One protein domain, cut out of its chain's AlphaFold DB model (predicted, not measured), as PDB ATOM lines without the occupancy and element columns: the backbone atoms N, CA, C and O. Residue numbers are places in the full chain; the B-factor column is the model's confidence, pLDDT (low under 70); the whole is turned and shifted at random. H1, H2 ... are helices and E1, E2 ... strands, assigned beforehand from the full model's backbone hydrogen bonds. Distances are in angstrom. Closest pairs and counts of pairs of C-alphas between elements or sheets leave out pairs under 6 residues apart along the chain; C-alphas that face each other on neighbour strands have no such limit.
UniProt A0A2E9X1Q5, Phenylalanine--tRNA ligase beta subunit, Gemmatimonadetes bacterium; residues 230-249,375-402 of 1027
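AT A GLANCE: This is residues 230 to 249 and 375 to 402 of the 1027 residues of the protein "Phenylalanine--tRNA ligase beta subunit" of Gemmatimonadetes bacterium (UniProt A0A2E9X1Q5). Two small helical pieces sit side by side: the longest helix, H1, with the short strand E1 folded back along it, and a corner made by H2 and the very short H3. H2 stands nearly crosswise to H1, and the stretch of residues 375 to 385, with no named strand, leads from the cut to H2. The printed part has 48 residues, with three named helices and one named strand in the order H1, E1, H2, H3, and its class is mostly helix. It is compact, with a radius of gyration of the C-alphas of 10.5 A, and spans 26 by 24 by 14 A.

HOW THE PARTS SIT: H1, residues 233 to 243, comes first, and a tight link of 3 residues joins it to E1, residues 247 to 249. Their closest C-alphas, those of Ala 237 and Val 247, are 5.6 A apart. E1 pairs with no named strand. H2, residues 386 to 393, is close to H1 but not clearly touching it; the closest C-alphas, those of Leu 240 and Val 393, are 7.8 A apart. The lines of H1 and H2 stand about perpendicular, only just, at 73 degrees. H3, residues 397 to 400, and H2 touch only at the corner, with the C-alphas of Arg 391 and Val 398 closest at 4.5 A. H3 is apart from H1 and E1, and E1 is apart from H2. Every O i to N i+4 pair is within hydrogen-bond range in H1, 3 of 4 are in H2, and H3 is too short for such a pair.

IN THESE COORDINATES: H1 begins at C-alpha 233 (38.522, 32.346, -44.150) and is 15.2 A long. E1 measures 5.7 A, H2 10.3 A, and H3 5.5 A, ending at C-alpha 400 (51.688, 44.022, -39.681).

THE WHOLE: The C-alphas farthest apart, those of Glu 249 and Ala 399, are 28.2 A apart. Residues 250 to 374 are not printed, and C-alphas 249 and 375 are 9.7 A apart across the cut. The link from H2 to H3 is tight. Mean pLDDT of the printed part is 93.6, and no printed residue is under 70.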
ATOM      1  N   GLY A 230      44.269  39.798 -46.389       88.81
ATOM      2  CA  GLY A 230      43.408  39.840 -47.575       88.81
ATOM      3  C   GLY A 230      42.674  38.536 -47.893       88.81
ATOM      4  O   GLY A 230      41.715  38.579 -48.660       88.81
ATOM      5  N   ASP A 231      43.108  37.412 -47.321       90.50
ATOM      6  CA  ASP A 231      42.582  36.074 -47.626       90.50
ATOM      7  C   ASP A 231      41.155  35.904 -47.108       90.50
ATOM      8  O   ASP A 231      40.818  36.429 -46.045       90.50
ATOM      9  N   SER A 232      40.329  35.135 -47.812       95.38
ATOM     10  CA  SER A 232      39.079  34.599 -47.255       95.38
ATOM     11  C   SER A 232      39.351  33.623 -46.092       95.38
ATOM     12  O   SER A 232      40.470  33.114 -45.971       95.38
ATOM     13  N   PRO A 233      38.363  33.337 -45.219       95.31
ATOM     14  CA  PRO A 233      38.522  32.346 -44.150       95.31
ATOM     15  C   PRO A 233      39.002  30.977 -44.656       95.31
ATOM     16  O   PRO A 233      39.846  30.347 -44.023       95.31
ATOM     17  N   GLU A 234      38.512  30.540 -45.817       95.50
ATOM     18  CA  GLU A 234      38.887  29.273 -46.447       95.50
ATOM     19  C   GLU A 234      40.333  29.288 -46.966       95.50
ATOM     20  O   GLU A 234      41.099  28.368 -46.685       95.50
ATOM     21  N   GLU A 235      40.747  30.353 -47.659       96.25
ATOM     22  CA  GLU A 235      42.135  30.513 -48.126       96.25
ATOM     23  C   GLU A 235      43.121  30.607 -46.952       96.25
ATOM     24  O   GLU A 235      44.225  30.059 -47.001       96.25
ATOM     25  N   LEU A 236      42.721  31.273 -45.864       96.00
ATOM     26  CA  LEU A 236      43.522  31.340 -44.649       96.00
ATOM     27  C   LEU A 236      43.661  29.970 -43.983       96.00
ATOM     28  O   LEU A 236      44.751  29.641 -43.514       96.00
ATOM     29  N   ALA A 237      42.593  29.169 -43.951       96.06
ATOM     30  CA  ALA A 237      42.633  27.812 -43.421       96.06
ATOM     31  C   ALA A 237      43.624  26.928 -44.195       96.06
ATOM     32  O   ALA A 237      44.437  26.232 -43.583       96.06
ATOM     33  N   GLU A 238      43.622  27.011 -45.529       94.38
ATOM     34  CA  GLU A 238      44.604  26.320 -46.374       94.38
ATOM     35  C   GLU A 238      46.035  26.802 -46.090       94.38
ATOM     36  O   GLU A 238      46.948  25.985 -45.940       94.38
ATOM     37  N   ARG A 239      46.245  28.120 -45.948       92.56
ATOM     38  CA  ARG A 239      47.571  28.667 -45.623       92.56
ATOM     39  C   ARG A 239      48.062  28.219 -44.247       92.56
ATOM     40  O   ARG A 239      49.224  27.843 -44.123       92.56
ATOM     41  N   LEU A 240      47.208  28.248 -43.227       93.62
ATOM     42  CA  LEU A 240      47.551  27.787 -41.880       93.62
ATOM     43  C   LEU A 240      47.925  26.299 -41.882       93.62
ATOM     44  O   LEU A 240      48.931  25.931 -41.276       93.62
ATOM     45  N   ALA A 241      47.211  25.463 -42.644       92.50
ATOM     46  CA  ALA A 241      47.547  24.048 -42.789       92.50
ATOM     47  C   ALA A 241      48.955  23.837 -43.375       92.50
ATOM     48  O   ALA A 241      49.719  23.025 -42.850       92.50
ATOM     49  N   LEU A 242      49.339  24.609 -44.400       90.56
ATOM     50  CA  LEU A 242      50.692  24.575 -44.978       90.56
ATOM     51  C   LEU A 242      51.778  25.065 -44.008       90.56
ATOM     52  O   LEU A 242      52.934  24.660 -44.118       90.56
ATOM     53  N   LEU A 243      51.412  25.921 -43.053       89.75
ATOM     54  CA  LEU A 243      52.307  26.407 -42.004       89.75
ATOM     55  C   LEU A 243      52.407  25.446 -40.810       89.75
ATOM     56  O   LEU A 243      53.242  25.682 -39.942       89.75
ATOM     57  N   GLY A 244      51.613  24.371 -40.766       89.38
ATOM     58  CA  GLY A 244      51.606  23.390 -39.675       89.38
ATOM     59  C   GLY A 244      50.504  23.588 -38.625       89.38
ATOM     60  O   GLY A 244      50.564  22.952 -37.577       89.38
ATOM     61  N   ALA A 245      49.509  24.436 -38.902       91.81
ATOM     62  CA  ALA A 245      48.304  24.651 -38.094       91.81
ATOM     63  C   ALA A 245      47.044  24.266 -38.893       91.81
ATOM     64  O   ALA A 245      46.361  25.145 -39.425       91.81
ATOM     65  N   PRO A 246      46.732  22.970 -39.064       93.88
ATOM     66  CA  PRO A 246      45.535  22.580 -39.796       93.88
ATOM     67  C   PRO A 246      44.276  23.090 -39.084       93.88
ATOM     68  O   PRO A 246      44.174  23.059 -37.860       93.88
ATOM     69  N   VAL A 247      43.313  23.568 -39.871       95.06
ATOM     70  CA  VAL A 247      42.019  24.043 -39.371       95.06
ATOM     71  C   VAL A 247      41.008  22.910 -39.516       95.06
ATOM     72  O   VAL A 247      40.739  22.468 -40.633       95.06
ATOM     73  N   GLU A 248      40.481  22.413 -38.396       93.19
ATOM     74  CA  GLU A 248      39.527  21.296 -38.370       93.19
ATOM     75  C   GLU A 248      38.153  21.721 -38.901       93.19
ATOM     76  O   GLU A 248      37.510  20.971 -39.639       93.19
ATOM     77  N   GLU A 249      37.714  22.933 -38.551       92.75
ATOM     78  CA  GLU A 249      36.405  23.458 -38.931       92.75
ATOM     79  C   GLU A 249      36.445  24.974 -39.173       92.75
ATOM     80  O   GLU A 249      37.101  25.723 -38.447       92.75
ATOM     81  N   GLU A 375      44.007  23.501 -35.032       94.19
ATOM     82  CA  GLU A 375      44.834  22.540 -34.292       94.19
ATOM     83  C   GLU A 375      46.237  23.114 -34.057       94.19
ATOM     84  O   GLU A 375      46.952  23.472 -34.994       94.19
ATOM     85  N   VAL A 376      46.649  23.175 -32.787       92.56
ATOM     86  CA  VAL A 376      47.939  23.746 -32.386       92.56
ATOM     87  C   VAL A 376      48.813  22.677 -31.744       92.56
ATOM     88  O   VAL A 376      48.493  22.086 -30.703       92.56
ATOM     89  N   THR A 377      49.966  22.430 -32.361       92.31
ATOM     90  CA  THR A 377      50.956  21.486 -31.849       92.31
ATOM     91  C   THR A 377      51.585  21.995 -30.543       92.31
ATOM     92  O   THR A 377      51.681  23.201 -30.319       92.31
ATOM     93  N   PRO A 378      52.052  21.109 -29.637       91.94
ATOM     94  CA  PRO A 378      52.559  21.529 -28.325       91.94
ATOM     95  C   PRO A 378      53.756  22.491 -28.342       91.94
ATOM     96  O   PRO A 378      53.991  23.149 -27.337       91.94
ATOM     97  N   ASN A 379      54.518  22.557 -29.436       93.31
ATOM     98  CA  ASN A 379      55.633  23.492 -29.597       93.31
ATOM     99  C   ASN A 379      55.183  24.919 -29.952       93.31
ATOM    100  O   ASN A 379      55.967  25.841 -29.792       93.31
ATOM    101  N   ARG A 380      53.942  25.120 -30.412       94.56
ATOM    102  CA  ARG A 380      53.438  26.422 -30.869       94.56
ATOM    103  C   ARG A 380      52.490  27.063 -29.861       94.56
ATOM    104  O   ARG A 380      51.369  27.435 -30.187       94.56
ATOM    105  N   GLY A 381      52.930  27.169 -28.604       93.81
ATOM    106  CA  GLY A 381      52.164  27.861 -27.556       93.81
ATOM    107  C   GLY A 381      51.830  29.314 -27.921       93.81
ATOM    108  O   GLY A 381      50.766  29.813 -27.560       93.81
ATOM    109  N   ASP A 382      52.685  29.949 -28.729       94.56
ATOM    110  CA  ASP A 382      52.485  31.287 -29.281       94.56
ATOM    111  C   ASP A 382      51.186  31.416 -30.084       94.56
ATOM    112  O   ASP A 382      50.523  32.445 -29.997       94.56
ATOM    113  N   TRP A 383      50.766  30.367 -30.793       95.31
ATOM    114  CA  TRP A 383      49.563  30.348 -31.632       95.31
ATOM    115  C   TRP A 383      48.236  30.268 -30.870       95.31
ATOM    116  O   TRP A 383      47.172  30.348 -31.477       95.31
ATOM    117  N   LEU A 384      48.254  30.176 -29.540       95.81
ATOM    118  CA  LEU A 384      47.040  30.097 -28.716       95.81
ATOM    119  C   LEU A 384      46.347  31.452 -28.492       95.81
ATOM    120  O   LEU A 384      45.647  31.649 -27.492       95.81
ATOM    121  N   SER A 385      46.547  32.400 -29.408       96.25
ATOM    122  CA  SER A 385      45.990  33.749 -29.356       96.25
ATOM    123  C   SER A 385      45.852  34.370 -30.743       96.25
ATOM    124  O   SER A 385      46.549  33.987 -31.685       96.25
ATOM    125  N   HIS A 386      44.992  35.384 -30.860       97.19
ATOM    126  CA  HIS A 386      44.819  36.118 -32.116       97.19
ATOM    127  C   HIS A 386      46.096  36.854 -32.519       97.19
ATOM    128  O   HIS A 386      46.451  36.830 -33.692       97.19
ATOM    129  N   VAL A 387      46.817  37.466 -31.572       96.75
ATOM    130  CA  VAL A 387      48.123  38.096 -31.831       96.75
ATOM    131  C   VAL A 387      49.144  37.061 -32.295       96.75
ATOM    132  O   VAL A 387      49.871  37.316 -33.248       96.75
ATOM    133  N   GLY A 388      49.180  35.892 -31.662       95.38
ATOM    134  CA  GLY A 388      50.053  34.787 -32.040       95.38
ATOM    135  C   GLY A 388      49.882  34.342 -33.484       95.38
ATOM    136  O   GLY A 388      50.839  34.335 -34.253       95.38
ATOM    137  N   ILE A 389      48.640  34.038 -33.867       96.12
ATOM    138  CA  ILE A 389      48.304  33.684 -35.249       96.12
ATOM    139  C   ILE A 389      48.551  34.872 -36.187       96.12
ATOM    140  O   ILE A 389      49.120  34.691 -37.259       96.12
ATOM    141  N   ALA A 390      48.193  36.098 -35.790       96.31
ATOM    142  CA  ALA A 390      48.402  37.302 -36.595       96.31
ATOM    143  C   ALA A 390      49.877  37.526 -36.951       96.31
ATOM    144  O   ALA A 390      50.167  37.865 -38.094       96.31
ATOM    145  N   ARG A 391      50.807  37.295 -36.013       94.81
ATOM    146  CA  ARG A 391      52.260  37.381 -36.263       94.81
ATOM    147  C   ARG A 391      52.712  36.441 -37.379       94.81
ATOM    148  O   ARG A 391      53.651  36.765 -38.097       94.81
ATOM    149  N   GLU A 392      52.037  35.305 -37.515       92.25
ATOM    150  CA  GLU A 392      52.348  34.275 -38.499       92.25
ATOM    151  C   GLU A 392      51.733  34.566 -39.875       92.25
ATOM    152  O   GLU A 392      52.350  34.317 -40.908       92.25
ATOM    153  N   VAL A 393      50.502  35.081 -39.898       94.00
ATOM    154  CA  VAL A 393      49.714  35.193 -41.135       94.00
ATOM    155  C   VAL A 393      49.669  36.599 -41.720       94.00
ATOM    156  O   VAL A 393      49.203  36.754 -42.850       94.00
ATOM    157  N   ALA A 394      50.099  37.624 -40.983       94.69
ATOM    158  CA  ALA A 394      50.151  38.986 -41.494       94.69
ATOM    159  C   ALA A 394      51.161  39.091 -42.657       94.69
ATOM    160  O   ALA A 394      52.273  38.572 -42.541       94.69
ATOM    161  N   PRO A 395      50.836  39.800 -43.757       90.62
ATOM    162  CA  PRO A 395      51.746  39.928 -44.902       90.62
ATOM    163  C   PRO A 395      53.112  40.536 -44.557       90.62
ATOM    164  O   PRO A 395      54.126  40.134 -45.119       90.62
ATOM    165  N   ASP A 396      53.132  41.476 -43.609       90.56
ATOM    166  CA  ASP A 396      54.345  42.136 -43.110       90.56
ATOM    167  C   ASP A 396      54.903  41.455 -41.839       90.56
ATOM    168  O   ASP A 396      55.720  42.029 -41.113       90.56
ATOM    169  N   GLY A 397      54.441  40.235 -41.536       91.75
ATOM    170  CA  GLY A 397      54.769  39.494 -40.321       91.75
ATOM    171  C   GLY A 397      54.399  40.264 -39.052       91.75
ATOM    172  O   GLY A 397      53.390  40.969 -39.000       91.75
ATOM    173  N   VAL A 398      55.256  40.198 -38.033       93.56
ATOM    174  CA  VAL A 398      55.075  40.903 -36.751       93.56
ATOM    175  C   VAL A 398      54.863  42.416 -36.932       93.56
ATOM    176  O   VAL A 398      54.143  43.020 -36.141       93.56
ATOM    177  N   ALA A 399      55.426  43.037 -37.977       93.00
ATOM    178  CA  ALA A 399      55.247  44.469 -38.239       93.00
ATOM    179  C   ALA A 399      53.830  44.832 -38.728       93.00
ATOM    180  O   ALA A 399      53.425  45.989 -38.616       93.00
ATOM    181  N   GLY A 400      53.080  43.859 -39.252       92.19
ATOM    182  CA  GLY A 400      51.688  44.022 -39.681       92.19
ATOM    183  C   GLY A 400      50.660  43.843 -38.559       92.19
ATOM    184  O   GLY A 400      49.464  43.995 -38.807       92.19
ATOM    185  N   VAL A 401      51.106  43.510 -37.342       95.31
ATOM    186  CA  VAL A 401      50.242  43.300 -36.177       95.31
ATOM    187  C   VAL A 401      49.970  44.631 -35.478       95.31
ATOM    188  O   VAL A 401      50.894  45.329 -35.062       95.31
ATOM    189  N   ALA A 402      48.694  44.968 -35.304       92.75
ATOM    190  CA  ALA A 402      48.254  46.189 -34.639       92.75
ATOM    191  C   ALA A 402      47.046  45.918 -33.737       92.75
ATOM    192  O   ALA A 402      46.011  45.432 -34.187       92.75
TER     193      ALA A 402